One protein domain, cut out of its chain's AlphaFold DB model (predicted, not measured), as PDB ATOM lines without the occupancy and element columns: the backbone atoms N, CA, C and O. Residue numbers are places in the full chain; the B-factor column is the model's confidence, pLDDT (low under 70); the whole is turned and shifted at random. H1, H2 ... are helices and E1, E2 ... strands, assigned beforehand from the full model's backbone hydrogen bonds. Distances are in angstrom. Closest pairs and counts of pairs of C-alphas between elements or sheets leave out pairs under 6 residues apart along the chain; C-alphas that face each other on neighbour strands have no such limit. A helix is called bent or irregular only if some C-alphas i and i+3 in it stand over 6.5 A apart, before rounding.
ATOM      1  N   ASN A  28      10.999   5.952 -26.359       87.81
ATOM      2  CA  ASN A  28      11.650   6.568 -25.197       87.81
ATOM      3  C   ASN A  28      11.815   8.077 -25.365       87.81
ATOM      4  O   ASN A  28      11.545   8.844 -24.441       87.81
ATOM      5  N   GLN A  29      12.224   8.529 -26.553       92.25
ATOM      6  CA  GLN A  29      12.362   9.960 -26.807       92.25
ATOM      7  C   GLN A  29      11.008  10.681 -26.742       92.25
ATOM      8  O   GLN A  29      10.941  11.800 -26.233       92.25
ATOM      9  N   GLN A  30       9.929  10.046 -27.209       93.44
ATOM     10  CA  GLN A  30       8.586  10.608 -27.111       93.44
ATOM     11  C   GLN A  30       8.138  10.748 -25.649       93.44
ATOM     12  O   GLN A  30       7.609  11.793 -25.279       93.44
ATOM     13  N   GLN A  31       8.399   9.751 -24.801       95.25
ATOM     14  CA  GLN A  31       8.089   9.819 -23.366       95.25
ATOM     15  C   GLN A  31       8.856  10.947 -22.662       95.25
ATOM     16  O   GLN A  31       8.277  11.684 -21.864       95.25
ATOM     17  N   LEU A  32      10.138  11.132 -22.993       97.12
ATOM     18  CA  LEU A  32      10.943  12.240 -22.468       97.12
ATOM     19  C   LEU A  32      10.394  13.604 -22.909       97.12
ATOM     20  O   LEU A  32      10.318  14.525 -22.097       97.12
ATOM     21  N   ASN A  33       9.971  13.727 -24.171       97.38
ATOM     22  CA  ASN A  33       9.353  14.952 -24.680       97.38
ATOM     23  C   ASN A  33       8.033  15.259 -23.957       97.38
ATOM     24  O   ASN A  33       7.793  16.410 -23.589       97.38
ATOM     25  N   THR A  34       7.199  14.239 -23.724       97.62
ATOM     26  CA  THR A  34       5.950  14.361 -22.958       97.62
ATOM     27  C   THR A  34       6.224  14.843 -21.537       97.62
ATOM     28  O   THR A  34       5.597  15.804 -21.090       97.62
ATOM     29  N   LEU A  35       7.202  14.245 -20.846       98.25
ATOM     30  CA  LEU A  35       7.572  14.663 -19.496       98.25
ATOM     31  C   LEU A  35       8.069  16.115 -19.470       98.25
ATOM     32  O   LEU A  35       7.553  16.915 -18.694       98.25
ATOM     33  N   ALA A  36       9.021  16.482 -20.333       98.56
ATOM     34  CA  ALA A  36       9.558  17.845 -20.389       98.56
ATOM     35  C   ALA A  36       8.470  18.890 -20.694       98.56
ATOM     36  O   ALA A  36       8.432  19.960 -20.086       98.56
ATOM     37  N   THR A  37       7.543  18.554 -21.596       98.56
ATOM     38  CA  THR A  37       6.386  19.394 -21.932       98.56
ATOM     39  C   THR A  37       5.466  19.565 -20.728       98.56
ATOM     40  O   THR A  37       5.116  20.693 -20.392       98.56
ATOM     41  N   CYS A  38       5.129  18.476 -20.036       98.69
ATOM     42  CA  CYS A  38       4.274  18.535 -18.857       98.69
ATOM     43  C   CYS A  38       4.916  19.340 -17.718       98.69
ATOM     44  O   CYS A  38       4.241  20.172 -17.118       98.69
ATOM     45  N   LEU A  39       6.217  19.171 -17.450       98.69
ATOM     46  CA  LEU A  39       6.933  19.970 -16.445       98.69
ATOM     47  C   LEU A  39       6.840  21.471 -16.749       98.69
ATOM     48  O   LEU A  39       6.573  22.267 -15.848       98.69
ATOM     49  N   ALA A  40       6.990  21.843 -18.022       98.62
ATOM     50  CA  ALA A  40       6.814  23.219 -18.469       98.62
ATOM     51  C   ALA A  40       5.366  23.713 -18.301       98.62
ATOM     52  O   ALA A  40       5.160  24.804 -17.771       98.62
ATOM     53  N   ASP A  41       4.365  22.916 -18.687       98.50
ATOM     54  CA  ASP A  41       2.939  23.256 -18.521       98.50
ATOM     55  C   ASP A  41       2.553  23.420 -17.047       98.50
ATOM     56  O   ASP A  41       1.727  24.261 -16.691       98.50
ATOM     57  N   LYS A  42       3.181  22.628 -16.176       98.25
ATOM     58  CA  LYS A  42       3.033  22.700 -14.725       98.25
ATOM     59  C   LYS A  42       3.851  23.822 -14.100       98.25
ATOM     60  O   LYS A  42       3.765  23.985 -12.895       98.25
ATOM     61  N   GLY A  43       4.633  24.589 -14.857       98.12
ATOM     62  CA  GLY A  43       5.432  25.692 -14.319       98.12
ATOM     63  C   GLY A  43       6.531  25.247 -13.351       98.12
ATOM     64  O   GLY A  43       6.963  26.043 -12.517       98.12
ATOM     65  N   VAL A  44       6.975  23.992 -13.444       98.62
ATOM     66  CA  VAL A  44       8.117  23.494 -12.675       98.62
ATOM     67  C   VAL A  44       9.379  24.214 -13.148       98.62
ATOM     68  O   VAL A  44       9.532  24.483 -14.341       98.62
ATOM     69  N   LYS A  45      10.280  24.527 -12.215       98.69
ATOM     70  CA  LYS A  45      11.574  25.149 -12.501       98.69
ATOM     71  C   LYS A  45      12.729  24.276 -12.035       98.69
ATOM     72  O   LYS A  45      12.673  23.731 -10.937       98.69
ATOM     73  N   GLU A  46      13.771  24.194 -12.848       98.69
ATOM     74  CA  GLU A  46      15.087  23.656 -12.503       98.69
ATOM     75  C   GLU A  46      16.066  24.826 -12.392       98.69
ATOM     76  O   GLU A  46      16.374  25.479 -13.381       98.69
ATOM     77  N   TYR A  47      16.570  25.093 -11.197       98.75
ATOM     78  CA  TYR A  47      17.591  26.105 -10.958       98.75
ATOM     79  C   TYR A  47      18.958  25.439 -10.960       98.75
ATOM     80  O   TYR A  47      19.202  24.516 -10.179       98.75
ATOM     81  N   GLY A  48      19.854  25.894 -11.827       98.31
ATOM     82  CA  GLY A  48      21.163  25.281 -11.984       98.31
ATOM     83  C   GLY A  48      22.238  26.265 -12.402       98.31
ATOM     84  O   GLY A  48      22.024  27.473 -12.454       98.31
ATOM     85  N   ALA A  49      23.413  25.718 -12.695       98.19
ATOM     86  CA  ALA A  49      24.511  26.476 -13.263       98.19
ATOM     87  C   ALA A  49      25.147  25.712 -14.426       98.19
ATOM     88  O   ALA A  49      25.371  24.503 -14.316       98.19
ATOM     89  N   PHE A  50      25.512  26.414 -15.502       96.88
ATOM     90  CA  PHE A  50      26.013  25.802 -16.746       96.88
ATOM     91  C   PHE A  50      27.238  24.883 -16.564       96.88
ATOM     92  O   PHE A  50      27.505  24.014 -17.393       96.88
ATOM     93  N   TRP A  51      28.019  25.102 -15.503       96.75
ATOM     94  CA  TRP A  51      29.232  24.350 -15.164       96.75
ATOM     95  C   TRP A  51      28.987  23.224 -14.152       96.75
ATOM     96  O   TRP A  51      29.918  22.478 -13.842       96.75
ATOM     97  N   CYS A  52      27.781  23.114 -13.591       97.75
ATOM     98  CA  CYS A  52      27.500  22.167 -12.522       97.75
ATOM     99  C   CYS A  52      27.413  20.728 -13.068       97.75
ATOM    100  O   CYS A  52      26.594  20.454 -13.952       97.75
ATOM    101  N   PRO A  53      28.197  19.775 -12.528       97.88
ATOM    102  CA  PRO A  53      28.194  18.391 -13.002       97.88
ATOM    103  C   PRO A  53      26.844  17.697 -12.781       97.88
ATOM    104  O   PRO A  53      26.367  16.991 -13.663       97.88
ATOM    105  N   HIS A  54      26.170  17.967 -11.662       98.44
ATOM    106  CA  HIS A  54      24.855  17.391 -11.373       98.44
ATOM    107  C   HIS A  54      23.749  17.925 -12.294       98.44
ATOM    108  O   HIS A  54      22.824  17.184 -12.633       98.44
ATOM    109  N   CYS A  55      23.859  19.180 -12.749       98.19
ATOM    110  CA  CYS A  55      22.996  19.728 -13.800       98.19
ATOM    111  C   CYS A  55      23.281  19.050 -15.146       98.19
ATOM    112  O   CYS A  55      22.359  18.736 -15.896       98.19
ATOM    113  N   ALA A  56      24.551  18.766 -15.452       97.88
ATOM    114  CA  ALA A  56      24.913  18.019 -16.653       97.88
ATOM    115  C   ALA A  56      24.354  16.583 -16.632       97.88
ATOM    116  O   ALA A  56      23.856  16.112 -17.658       97.88
ATOM    117  N   ASP A  57      24.369  15.916 -15.475       98.44
ATOM    118  CA  ASP A  57      23.743  14.602 -15.291       98.44
ATOM    119  C   ASP A  57      22.224  14.671 -15.489       98.44
ATOM    120  O   ASP A  57      21.669  13.872 -16.246       98.44
ATOM    121  N   GLN A  58      21.558  15.666 -14.891       98.50
ATOM    122  CA  GLN A  58      20.121  15.888 -15.070       98.50
ATOM    123  C   GLN A  58      19.769  16.104 -16.548       98.50
ATOM    124  O   GLN A  58      18.881  15.439 -17.088       98.50
ATOM    125  N   LYS A  59      20.523  16.970 -17.232       97.50
ATOM    126  CA  LYS A  59      20.387  17.223 -18.668       97.50
ATOM    127  C   LYS A  59      20.559  15.955 -19.496       97.50
ATOM    128  O   LYS A  59      19.791  15.712 -20.428       97.50
ATOM    129  N   LYS A  60      21.547  15.126 -19.158       97.50
ATOM    130  CA  LYS A  60      21.813  13.864 -19.855       97.50
ATOM    131  C   LYS A  60      20.633  12.896 -19.755       97.50
ATOM    132  O   LYS A  60      20.343  12.233 -20.748       97.50
ATOM    133  N   MET A  61      19.938  12.843 -18.616       97.06
ATOM    134  CA  MET A  61      18.752  11.988 -18.439       97.06
ATOM    135  C   MET A  61      17.611  12.367 -19.392       97.06
ATOM    136  O   MET A  61      16.933  11.487 -19.912       97.06
ATOM    137  N   PHE A  62      17.426  13.659 -19.676       97.25
ATOM    138  CA  PHE A  62      16.418  14.133 -20.635       97.25
ATOM    139  C   PHE A  62      16.840  13.983 -22.105       97.25
ATOM    140  O   PHE A  62      15.995  14.050 -23.003       97.25
ATOM    141  N   GLY A  63      18.133  13.794 -22.387       95.88
ATOM    142  CA  GLY A  63      18.641  13.701 -23.753       95.88
ATOM    143  C   GLY A  63      18.207  14.904 -24.598       95.88
ATOM    144  O   GLY A  63      18.355  16.053 -24.184       95.88
ATOM    145  N   LYS A  64      17.627  14.648 -25.778       96.00
ATOM    146  CA  LYS A  64      17.124  15.721 -26.657       96.00
ATOM    147  C   LYS A  64      15.917  16.467 -26.081       96.00
ATOM    148  O   LYS A  64      15.697  17.614 -26.445       96.00
ATOM    149  N   ALA A  65      15.156  15.865 -25.163       97.38
ATOM    150  CA  ALA A  65      13.997  16.531 -24.566       97.38
ATOM    151  C   ALA A  65      14.404  17.716 -23.677       97.38
ATOM    152  O   ALA A  65      13.572  18.563 -23.367       97.38
ATOM    153  N   TYR A  66      15.684  17.818 -23.297       97.81
ATOM    154  CA  TYR A  66      16.181  18.973 -22.558       97.81
ATOM    155  C   TYR A  66      16.139  20.270 -23.383       97.81
ATOM    156  O   TYR A  66      16.128  21.355 -22.812       97.81
ATOM    157  N   ASP A  67      16.048  20.189 -24.714       97.31
ATOM    158  CA  ASP A  67      15.803  21.376 -25.538       97.31
ATOM    159  C   ASP A  67      14.441  22.003 -25.182       97.31
ATOM    160  O   ASP A  67      14.354  23.215 -25.024       97.31
ATOM    161  N   ILE A  68      13.416  21.191 -24.888       98.25
ATOM    162  CA  ILE A  68      12.109  21.669 -24.399       98.25
ATOM    163  C   ILE A  68      12.252  22.319 -23.015       98.25
ATOM    164  O   ILE A  68      11.651  23.361 -22.763       98.25
ATOM    165  N   ILE A  69      13.067  21.734 -22.128       98.31
ATOM    166  CA  ILE A  69      13.355  22.289 -20.793       98.31
ATOM    167  C   ILE A  69      13.956  23.701 -20.910       98.31
ATOM    168  O   ILE A  69      13.542  24.609 -20.186       98.31
ATOM    169  N   LEU A  70      14.892  23.904 -21.843       97.12
ATOM    170  CA  LEU A  70      15.511  25.207 -22.105       97.12
ATOM    171  C   LEU A  70      14.539  26.179 -22.791       97.12
ATOM    172  O   LEU A  70      14.329  27.291 -22.311       97.12
ATOM    173  N   GLU A  71      13.922  25.765 -23.896       97.06
ATOM    174  CA  GLU A  71      13.082  26.622 -24.744       97.06
ATOM    175  C   GLU A  71      11.793  27.065 -24.051       97.06
ATOM    176  O   GLU A  71      11.322  28.183 -24.269       97.06
ATOM    177  N   ARG A  72      11.230  26.214 -23.187       97.62
ATOM    178  CA  ARG A  72      10.017  26.527 -22.420       97.62
ATOM    179  C   ARG A  72      10.310  27.137 -21.049       97.62
ATOM    180  O   ARG A  72       9.390  27.338 -20.257       97.62
ATOM    181  N   GLY A  73      11.577  27.451 -20.773       96.50
ATOM    182  CA  GLY A  73      12.003  28.170 -19.578       96.50
ATOM    183  C   GLY A  73      11.824  27.385 -18.282       96.50
ATOM    184  O   GLY A  73      11.588  28.001 -17.246       96.50
ATOM    185  N   VAL A  74      11.885  26.052 -18.316       98.44
ATOM    186  CA  VAL A  74      11.937  25.234 -17.093       98.44
ATOM    187  C   VAL A  74      13.288  25.437 -16.411       98.44
ATOM    188  O   VAL A  74      13.323  25.665 -15.207       98.44
ATOM    189  N   TYR A  75      14.385  25.435 -17.170       98.56
ATOM    190  CA  TYR A  75      15.713  25.713 -16.623       98.56
ATOM    191  C   TYR A  75      15.942  27.213 -16.402       98.56
ATOM    192  O   TYR A  75      15.714  28.031 -17.297       98.56
ATOM    193  N   VAL A  76      16.457  27.554 -15.224       98.50
ATOM    194  CA  VAL A  76      16.879  28.894 -14.824       98.50
ATOM    195  C   VAL A  76      18.374  28.855 -14.524       98.50
ATOM    196  O   VAL A  76      18.828  28.141 -13.630       98.50
ATOM    197  N   GLU A  77      19.143  29.633 -15.282       98.38
ATOM    198  CA  GLU A  77      20.589  29.744 -15.111       98.38
ATOM    199  C   GLU A  77      20.922  30.717 -13.975       98.38
ATOM    200  O   GLU A  77      20.624  31.911 -14.061       98.38
ATOM    201  N   CYS A  78      21.564  30.214 -12.927       98.38
ATOM    202  CA  CYS A  78      21.897  30.984 -11.734       98.38
ATOM    203  C   CYS A  78      23.301  31.601 -11.764       98.38
ATOM    204  O   CYS A  78      23.618  32.411 -10.892       98.38
ATOM    205  N   ASP A  79      24.156  31.261 -12.736       97.38
ATOM    206  CA  ASP A  79      25.500  31.826 -12.812       97.38
ATOM    207  C   ASP A  79      25.533  33.153 -13.600       97.38
ATOM    208  O   ASP A  79      25.145  33.198 -14.774       97.38
ATOM    209  N   PRO A  80      26.070  34.244 -13.017       96.81
ATOM    210  CA  PRO A  80      26.121  35.555 -13.668       96.81
ATOM    211  C   PRO A  80      27.023  35.604 -14.909       96.81
ATOM    212  O   PRO A  80      26.986  36.589 -15.644       96.81
ATOM    213  N   ARG A  81      27.850  34.583 -15.174       96.25
ATOM    214  CA  ARG A  81      28.711  34.544 -16.369       96.25
ATOM    215  C   ARG A  81      27.924  34.283 -17.649       96.25
ATOM    216  O   ARG A  81      28.433  34.577 -18.728       96.25
ATOM    217  N   CYS A  82      26.694  33.784 -17.558       96.19
ATOM    218  CA  CYS A  82      25.835  33.541 -18.712       96.19
ATOM    219  C   CYS A  82      25.039  34.781 -19.147       96.19
ATOM    220  O   CYS A  82      23.814  34.756 -19.288       96.19
ATOM    221  N   VAL A  83      25.756  35.876 -19.394       94.75
ATOM    222  CA  VAL A  83      25.212  37.138 -19.909       94.75
ATOM    223  C   VAL A  83      25.750  37.426 -21.314       94.75
ATOM    224  O   VAL A  83      26.877  37.031 -21.622       94.75
ATOM    225  N   PRO A  84      24.967  38.067 -22.202       92.75
ATOM    226  CA  PRO A  84      25.452  38.413 -23.532       92.75
ATOM    227  C   PRO A  84      26.592  39.437 -23.483       92.75
ATOM    228  O   PRO A  84      26.577  40.347 -22.656       92.75
ATOM    229  N   ASP A  85      27.543  39.326 -24.411       93.00
ATOM    230  CA  ASP A  85      28.517  40.383 -24.678       93.00
ATOM    231  C   ASP A  85      27.852  41.628 -25.307       93.00
ATOM    232  O   ASP A  85      26.651  41.650 -25.589       93.00
ATOM    233  N   ALA A  86      28.637  42.679 -25.569       94.75
ATOM    234  CA  ALA A  86      28.139  43.902 -26.210       94.75
ATOM    235  C   ALA A  86      27.518  43.665 -27.606       94.75
ATOM    236  O   ALA A  86      26.745  44.492 -28.083       94.75
ATOM    237  N   GLY A  87      27.842  42.543 -28.258       94.56
ATOM    238  CA  GLY A  87      27.261  42.106 -29.528       94.56
ATOM    239  C   GLY A  87      26.060  41.169 -29.369       94.56
ATOM    240  O   GLY A  87      25.609  40.595 -30.357       94.56
ATOM    241  N   GLY A  88      25.552  40.974 -28.149       90.88
ATOM    242  CA  GLY A  88      24.405  40.115 -27.867       90.88
ATOM    243  C   GLY A  88      24.714  38.615 -27.877       90.88
ATOM    244  O   GLY A  88      23.783  37.808 -27.849       90.88
ATOM    245  N   ARG A  89      25.988  38.205 -27.902       92.44
ATOM    246  CA  ARG A  89      26.378  36.787 -27.946       92.44
ATOM    247  C   ARG A  89      26.586  36.244 -26.540       92.44
ATOM    248  O   ARG A  89      27.344  36.814 -25.762       92.44
ATOM    249  N   LEU A  90      25.953  35.115 -26.231       93.25
ATOM    250  CA  LEU A  90      26.232  34.365 -25.005       93.25
ATOM    251  C   LEU A  90      27.548  33.577 -25.130       93.25
ATOM    252  O   LEU A  90      27.886  33.138 -26.236       93.25
ATOM    253  N   PRO A  91      28.262  33.320 -24.016       94.75
ATOM    254  CA  PRO A  91      29.358  32.359 -24.005       94.75
ATOM    255  C   PRO A  91      28.900  31.000 -24.542       94.75
ATOM    256  O   PRO A  91      27.802  30.543 -24.230       94.75
ATOM    257  N   THR A  92      29.758  30.305 -25.293       93.31
ATOM    258  CA  THR A  92      29.425  28.997 -25.888       93.31
ATOM    259  C   THR A  92      28.962  27.972 -24.847       93.31
ATOM    260  O   THR A  92      28.081  27.162 -25.129       93.31
ATOM    261  N   ALA A  93      29.513  28.031 -23.631       92.31
ATOM    262  CA  ALA A  93      29.128  27.160 -22.520       92.31
ATOM    263  C   ALA A  93      27.680  27.393 -22.034       92.31
ATOM    264  O   ALA A  93      27.050  26.478 -21.516       92.31
ATOM    265  N   CYS A  94      27.132  28.586 -22.275       93.06
ATOM    266  CA  CYS A  94      25.801  29.028 -21.863       93.06
ATOM    267  C   CYS A  94      24.753  28.877 -22.976       93.06
ATOM    268  O   CYS A  94      23.756  29.596 -22.989       93.06
ATOM    269  N   LYS A  95      24.974  28.012 -23.976       86.44
ATOM    270  CA  LYS A  95      24.056  27.881 -25.121       86.44
ATOM    271  C   LYS A  95      22.619  27.628 -24.637       86.44
ATOM    272  O   LYS A  95      22.357  26.597 -24.022       86.44
ATOM    273  N   GLY A  96      21.720  28.572 -24.930       84.62
ATOM    274  CA  GLY A  96      20.307  28.530 -24.527       84.62
ATOM    275  C   GLY A  96      20.033  28.850 -23.050       84.62
ATOM    276  O   GLY A  96      18.897  28.741 -22.618       84.62
ATOM    277  N   GLN A  97      21.050  29.241 -22.281       92.12
ATOM    278  CA  GLN A  97      20.999  29.429 -20.830       92.12
ATOM    279  C   GLN A  97      21.369  30.878 -20.513       92.12
ATOM    280  O   GLN A  97      22.542  31.208 -20.378       92.12
ATOM    281  N   ARG A  98      20.383  31.777 -20.468       92.56
ATOM    282  CA  ARG A  98      20.612  33.171 -20.067       92.56
ATOM    283  C   ARG A  98      20.442  33.295 -18.560       92.56
ATOM    284  O   ARG A  98      19.425  32.854 -18.034       92.56
ATOM    285  N   ALA A  99      21.410  33.927 -17.905       97.12
ATOM    286  CA  ALA A  99      21.396  34.124 -16.464       97.12
ATOM    287  C   ALA A  99      20.137  34.870 -15.992       97.12
ATOM    288  O   ALA A  99      19.765  35.899 -16.567       97.12
ATOM    289  N   ASN A 100      19.534  34.373 -14.912       97.44
ATOM    290  CA  ASN A 100      18.511  35.044 -14.115       97.44
ATOM    291  C   ASN A 100      18.840  34.882 -12.621       97.44
ATOM    292  O   ASN A 100      18.178  34.167 -11.869       97.44
ATOM    293  N   VAL A 101      19.928  35.539 -12.216       97.12
ATOM    294  CA  VAL A 101      20.497  35.434 -10.867       97.12
ATOM    295  C   VAL A 101      19.525  35.946  -9.803       97.12
ATOM    296  O   VAL A 101      19.407  35.336  -8.744       97.12
ATOM    297  N   ASP A 102      18.787  37.020 -10.099       97.88
ATOM    298  CA  ASP A 102      17.821  37.609  -9.169       97.88
ATOM    299  C   ASP A 102      16.728  36.606  -8.788       97.88
ATOM    300  O   ASP A 102      16.394  36.477  -7.611       97.88
ATOM    301  N   GLU A 103      16.207  35.840  -9.753       97.50
ATOM    302  CA  GLU A 103      15.223  34.799  -9.458       97.50
ATOM    303  C   GLU A 103      15.811  33.706  -8.557       97.50
ATOM    304  O   GLU A 103      15.169  33.317  -7.582       97.50
ATOM    305  N   CYS A 104      17.043  33.257  -8.820       98.12
ATOM    306  CA  CYS A 104      17.710  32.254  -7.984       98.12
ATOM    307  C   CYS A 104      17.903  32.740  -6.537       98.12
ATOM    308  O   CYS A 104      17.657  31.982  -5.594       98.12
ATOM    309  N   LEU A 105      18.271  34.015  -6.348       97.62
ATOM    310  CA  LEU A 105      18.397  34.638  -5.026       97.62
ATOM    311  C   LEU A 105      17.039  34.753  -4.319       97.62
ATOM    312  O   LEU A 105      16.919  34.367  -3.158       97.62
ATOM    313  N   ILE A 106      16.002  35.225  -5.021       97.50
ATOM    314  CA  ILE A 106      14.634  35.353  -4.485       97.50
ATOM    315  C   ILE A 106      14.072  33.990  -4.064       97.50
ATOM    316  O   ILE A 106      13.356  33.890  -3.068       97.50
ATOM    317  N   LYS A 107      14.392  32.930  -4.810       97.44
ATOM    318  CA  LYS A 107      13.966  31.557  -4.510       97.44
ATOM    319  C   LYS A 107      14.825  30.863  -3.450       97.44
ATOM    320  O   LYS A 107      14.463  29.766  -3.021       97.44
ATOM    321  N   GLY A 108      15.915  31.493  -3.009       97.38
ATOM    322  CA  GLY A 108      16.824  30.942  -2.007       97.38
ATOM    323  C   GLY A 108      17.477  29.645  -2.479       97.38
ATOM    324  O   GLY A 108      17.440  28.646  -1.759       97.38
ATOM    325  N   VAL A 109      17.985  29.637  -3.714       97.81
ATOM    326  CA  VAL A 109      18.720  28.498  -4.280       97.81
ATOM    327  C   VAL A 109      20.175  28.564  -3.821       97.81
ATOM    328  O   VAL A 109      20.899  29.498  -4.158       97.81
ATOM    329  N   ASP A 110      20.596  27.561  -3.060       94.25
ATOM    330  CA  ASP A 110      21.928  27.410  -2.463       94.25
ATOM    331  C   ASP A 110      22.681  26.161  -2.966       94.25
ATOM    332  O   ASP A 110      23.895  26.058  -2.784       94.25
ATOM    333  N   GLY A 111      21.985  25.251  -3.658       97.50
ATOM    334  CA  GLY A 111      22.546  24.064  -4.308       97.50
ATOM    335  C   GLY A 111      21.982  23.820  -5.712       97.50
ATOM    336  O   GLY A 111      20.865  24.228  -6.035       97.50
ATOM    337  N   TYR A 112      22.756  23.134  -6.561       98.38
ATOM    338  CA  TYR A 112      22.401  22.867  -7.960       98.38
ATOM    339  C   TYR A 112      22.447  21.363  -8.311       98.38
ATOM    340  O   TYR A 112      23.394  20.682  -7.908       98.38
ATOM    341  N   PRO A 113      21.516  20.861  -9.148       98.56
ATOM    342  CA  PRO A 113      20.266  21.519  -9.509       98.56
ATOM    343  C   PRO A 113      19.317  21.568  -8.302       98.56
ATOM    344  O   PRO A 113      19.382  20.716  -7.417       98.56
ATOM    345  N   THR A 114      18.414  22.540  -8.282       98.81
ATOM    346  CA  THR A 114      17.261  22.557  -7.376       98.81
ATOM    347  C   THR A 114      15.997  22.651  -8.207       98.81
ATOM    348  O   THR A 114      15.817  23.595  -8.969       98.81
ATOM    349  N   TRP A 115      15.095  21.692  -8.048       98.75
ATOM    350  CA  TRP A 115      13.778  21.712  -8.668       98.75
ATOM    351  C   TRP A 115      12.765  22.356  -7.726       98.75
ATOM    352  O   TRP A 115      12.676  21.963  -6.562       98.75
ATOM    353  N   ILE A 116      11.983  23.316  -8.219       98.56
ATOM    354  CA  ILE A 116      10.913  23.975  -7.461       98.56
ATOM    355  C   ILE A 116       9.615  23.902  -8.257       98.56
ATOM    356  O   ILE A 116       9.550  24.319  -9.415       98.56
ATOM    357  N   LEU A 117       8.574  23.368  -7.625       97.88
ATOM    358  CA  LEU A 117       7.226  23.305  -8.181       97.88
ATOM    359  C   LEU A 117       6.431  24.570  -7.793       97.88
ATOM    360  O   LEU A 117       6.781  25.219  -6.800       97.88
ATOM    361  N   PRO A 118       5.359  24.944  -8.519       95.50
ATOM    362  CA  PRO A 118       4.581  26.147  -8.206       95.50
ATOM    363  C   PRO A 118       4.014  26.186  -6.785       95.50
ATOM    364  O   PRO A 118       3.929  27.258  -6.191       95.50
ATOM    365  N   GLU A 119       3.659  25.032  -6.217       91.69
ATOM    366  CA  GLU A 119       3.186  24.902  -4.835       91.69
ATOM    367  C   GLU A 119       4.300  25.055  -3.781       91.69
ATOM    368  O   GLU A 119       4.042  24.953  -2.584       91.69
ATOM    369  N   GLY A 120       5.543  25.294  -4.210       91.94
ATOM    370  CA  GLY A 120       6.695  25.544  -3.345       91.94
ATOM    371  C   GLY A 120       7.458  24.290  -2.922       91.94
ATOM    372  O   GLY A 120       8.464  24.403  -2.222       91.94
ATOM    373  N   LYS A 121       7.032  23.095  -3.352       96.44
ATOM    374  CA  LYS A 121       7.788  21.862  -3.111       96.44
ATOM    375  C   LYS A 121       9.162  21.949  -3.781       96.44
ATOM    376  O   LYS A 121       9.246  22.260  -4.969       96.44
ATOM    377  N   ARG A 122      10.217  21.636  -3.021       97.88
ATOM    378  CA  ARG A 122      11.615  21.646  -3.470       97.88
ATOM    379  C   ARG A 122      12.200  20.236  -3.514       97.88
ATOM    380  O   ARG A 122      11.927  19.435  -2.620       97.88
ATOM    381  N   LEU A 123      13.006  19.950  -4.533       98.38
ATOM    382  CA  LEU A 123      13.860  18.763  -4.619       98.38
ATOM    383  C   LEU A 123      15.282  19.203  -4.966       98.38
ATOM    384  O   LEU A 123      15.489  19.872  -5.975       98.38
ATOM    385  N   GLU A 124      16.254  18.827  -4.147       98.25
ATOM    386  CA  GLU A 124      17.650  19.239  -4.307       98.25
ATOM    387  C   GLU A 124      18.503  18.114  -4.890       98.25
ATOM    388  O   GLU A 124      18.297  16.934  -4.593       98.25
ATOM    389  N   GLY A 125      19.471  18.489  -5.723       98.38
ATOM    390  CA  GLY A 125      20.330  17.565  -6.449       98.38
ATOM    391  C   GLY A 125      19.633  16.911  -7.643       98.38
ATOM    392  O   GLY A 125      18.450  17.130  -7.918       98.38
ATOM    393  N   THR A 126      20.390  16.091  -8.370       98.62
ATOM    394  CA  THR A 126      19.891  15.342  -9.529       98.62
ATOM    395  C   THR A 126      18.710  14.449  -9.139       98.62
ATOM    396  O   THR A 126      18.800  13.658  -8.201       98.62
ATOM    397  N   GLN A 127      17.612  14.548  -9.884       98.56
ATOM    398  CA  GLN A 127      16.383  13.787  -9.676       98.56
ATOM    399  C   GLN A 127      16.159  12.779 -10.801       98.56
ATOM    400  O   GLN A 127      16.405  13.062 -11.976       98.56
ATOM    401  N   SER A 128      15.616  11.615 -10.442       98.06
ATOM    402  CA  SER A 128      15.145  10.653 -11.439       98.06
ATOM    403  C   SER A 128      13.931  11.205 -12.191       98.06
ATOM    404  O   SER A 128      13.127  11.965 -11.638       98.06
ATOM    405  N   LEU A 129      13.764  10.786 -13.443       97.94
ATOM    406  CA  LEU A 129      12.650  11.216 -14.290       97.94
ATOM    407  C   LEU A 129      11.296  10.782 -13.710       97.94
ATOM    408  O   LEU A 129      10.342  11.554 -13.724       97.94
ATOM    409  N   GLU A 130      11.230   9.596 -13.102       97.31
ATOM    410  CA  GLU A 130      10.047   9.090 -12.397       97.31
ATOM    411  C   GLU A 130       9.716   9.943 -11.174       97.31
ATOM    412  O   GLU A 130       8.547  10.161 -10.863       97.31
ATOM    413  N   THR A 131      10.737  10.428 -10.461       97.88
ATOM    414  CA  THR A 131      10.529  11.307  -9.310       97.88
ATOM    415  C   THR A 131       9.955  12.636  -9.764       97.88
ATOM    416  O   THR A 131       8.932  13.041  -9.216       97.88
ATOM    417  N   LEU A 132      10.544  13.263 -10.788       98.25
ATOM    418  CA  LEU A 132      10.033  14.506 -11.374       98.25
ATOM    419  C   LEU A 132       8.594  14.340 -11.875       98.25
ATOM    420  O   LEU A 132       7.730  15.145 -11.531       98.25
ATOM    421  N   ALA A 133       8.318  13.256 -12.601       97.88
ATOM    422  CA  ALA A 133       6.985  12.942 -13.097       97.88
ATOM    423  C   ALA A 133       5.973  12.796 -11.954       97.88
ATOM    424  O   ALA A 133       4.958  13.491 -11.915       97.88
ATOM    425  N   ARG A 134       6.296  11.964 -10.957       97.25
ATOM    426  CA  ARG A 134       5.433  11.711  -9.800       97.25
ATOM    427  C   ARG A 134       5.138  12.981  -9.011       97.25
ATOM    428  O   ARG A 134       3.994  13.178  -8.615       97.25
ATOM    429  N   VAL A 135       6.141  13.820  -8.734       97.06
ATOM    430  CA  VAL A 135       5.910  15.025  -7.920       97.06
ATOM    431  C   VAL A 135       5.141  16.102  -8.673       97.06
ATOM    432  O   VAL A 135       4.346  16.787  -8.045       97.06
ATOM    433  N   ALA A 136       5.334  16.219  -9.989       97.44
ATOM    434  CA  ALA A 136       4.643  17.204 -10.820       97.44
ATOM    435  C   ALA A 136       3.249  16.737 -11.285       97.44
ATOM    436  O   ALA A 136       2.517  17.498 -11.922       97.44
ATOM    437  N   GLY A 137       2.877  15.482 -10.995       96.81
ATOM    438  CA  GLY A 137       1.660  14.866 -11.525       96.81
ATOM    439  C   GLY A 137       1.701  14.710 -13.049       96.81
ATOM    440  O   GLY A 137       0.684  14.903 -13.711       96.81
TER     441      GLY A 137
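This is residues 28 to 137 of the 145 residues of the protein "Thioredoxin-like protein" of archaeon GW2011_AR6 (UniProt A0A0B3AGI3). A small twisted sheet of four short strands, E2, E1, E3 and E4, makes the middle, with H1, the two arms of the bent helix H2, and H4 to one side of it and the short H3 to the other. The long link of residues 78 to 100 loops away from this body and reaches one end of the longest axis at Ala 86. The printed part has 110 residues, with four named helices and four named strands in the order H1 E1 H2 E2 H3 E3 E4 H4; the sheet is mixed and the class is mixed, helices and strands. The whole is compact, with a radius of gyration of the C-alphas of 13.4 A and spans of 42 by 30 by 24 A.

In the sheet, E1, residues 45 to 48, is antiparallel to E3, residues 114 to 116, with N 47 and O 114 2.8 A apart. On its other side E1 is parallel to the edge strand E2, residues 75 to 77, with N 76 and O 46 2.8 A apart. E3 forms a hairpin with the other edge strand, E4, residues 122 to 124, where N 115 and O 123 are 2.8 A apart. H2, residues 53 to 71, was assigned as one helix by its hydrogen bonds but is bent, C-alphas 61 and 64 being 9.2 A apart; its arms H2a, residues 53 to 61, and H2b, residues 64 to 71, stand at a steep tilt of 63 degrees. E1, H2 and E2 form a strand-helix-strand unit, two parallel neighbour strands with a helix between them in the chain, and its crossover is right-handed. H2a only grazes the sheet with residues 54 to 59, and H2b with residues 66 to 70. H3, residues 101 to 106, only grazes it with residues 101 to 104, and H4, residues 129 to 136, with residues 131 to 136. H1, residues 28 to 41, is not on the sheet; it touches H2b, the same way at a shallow tilt of 17 degrees, with the C-alphas of Asn 33 and Ala 65 closest at 4.9 A. With residues 35 to 39 alone H1 only just touches H4, with 3 pairs of C-alphas within 8 A, the closest those of Leu 35 and Ala 133 at 6.7 A. H3 and H4 are apart. Every O i to N i+4 pair is within hydrogen-bond range in H1, H2a, H3 and H4, and 3 of 4 are in H2b.

E1 spans 9.6 A from C-alpha 45 at (11.574, 25.149, -12.501). H1 spans 20.0 A from C-alpha 28 at (11.650, 6.568, -25.197), H2a 12.6 A, H2b 11.8 A, and H4 10.6 A to C-alpha 136 at (4.643, 17.204, -10.820).

The C-alphas of Ala 86 and Arg 134 are the two farthest apart, at 42.7 A. The printed part has no cut, and its one long link is that from E2 to H3, with 23 residues. Mean pLDDT of the printed part is 96.6, and no printed residue is under 70.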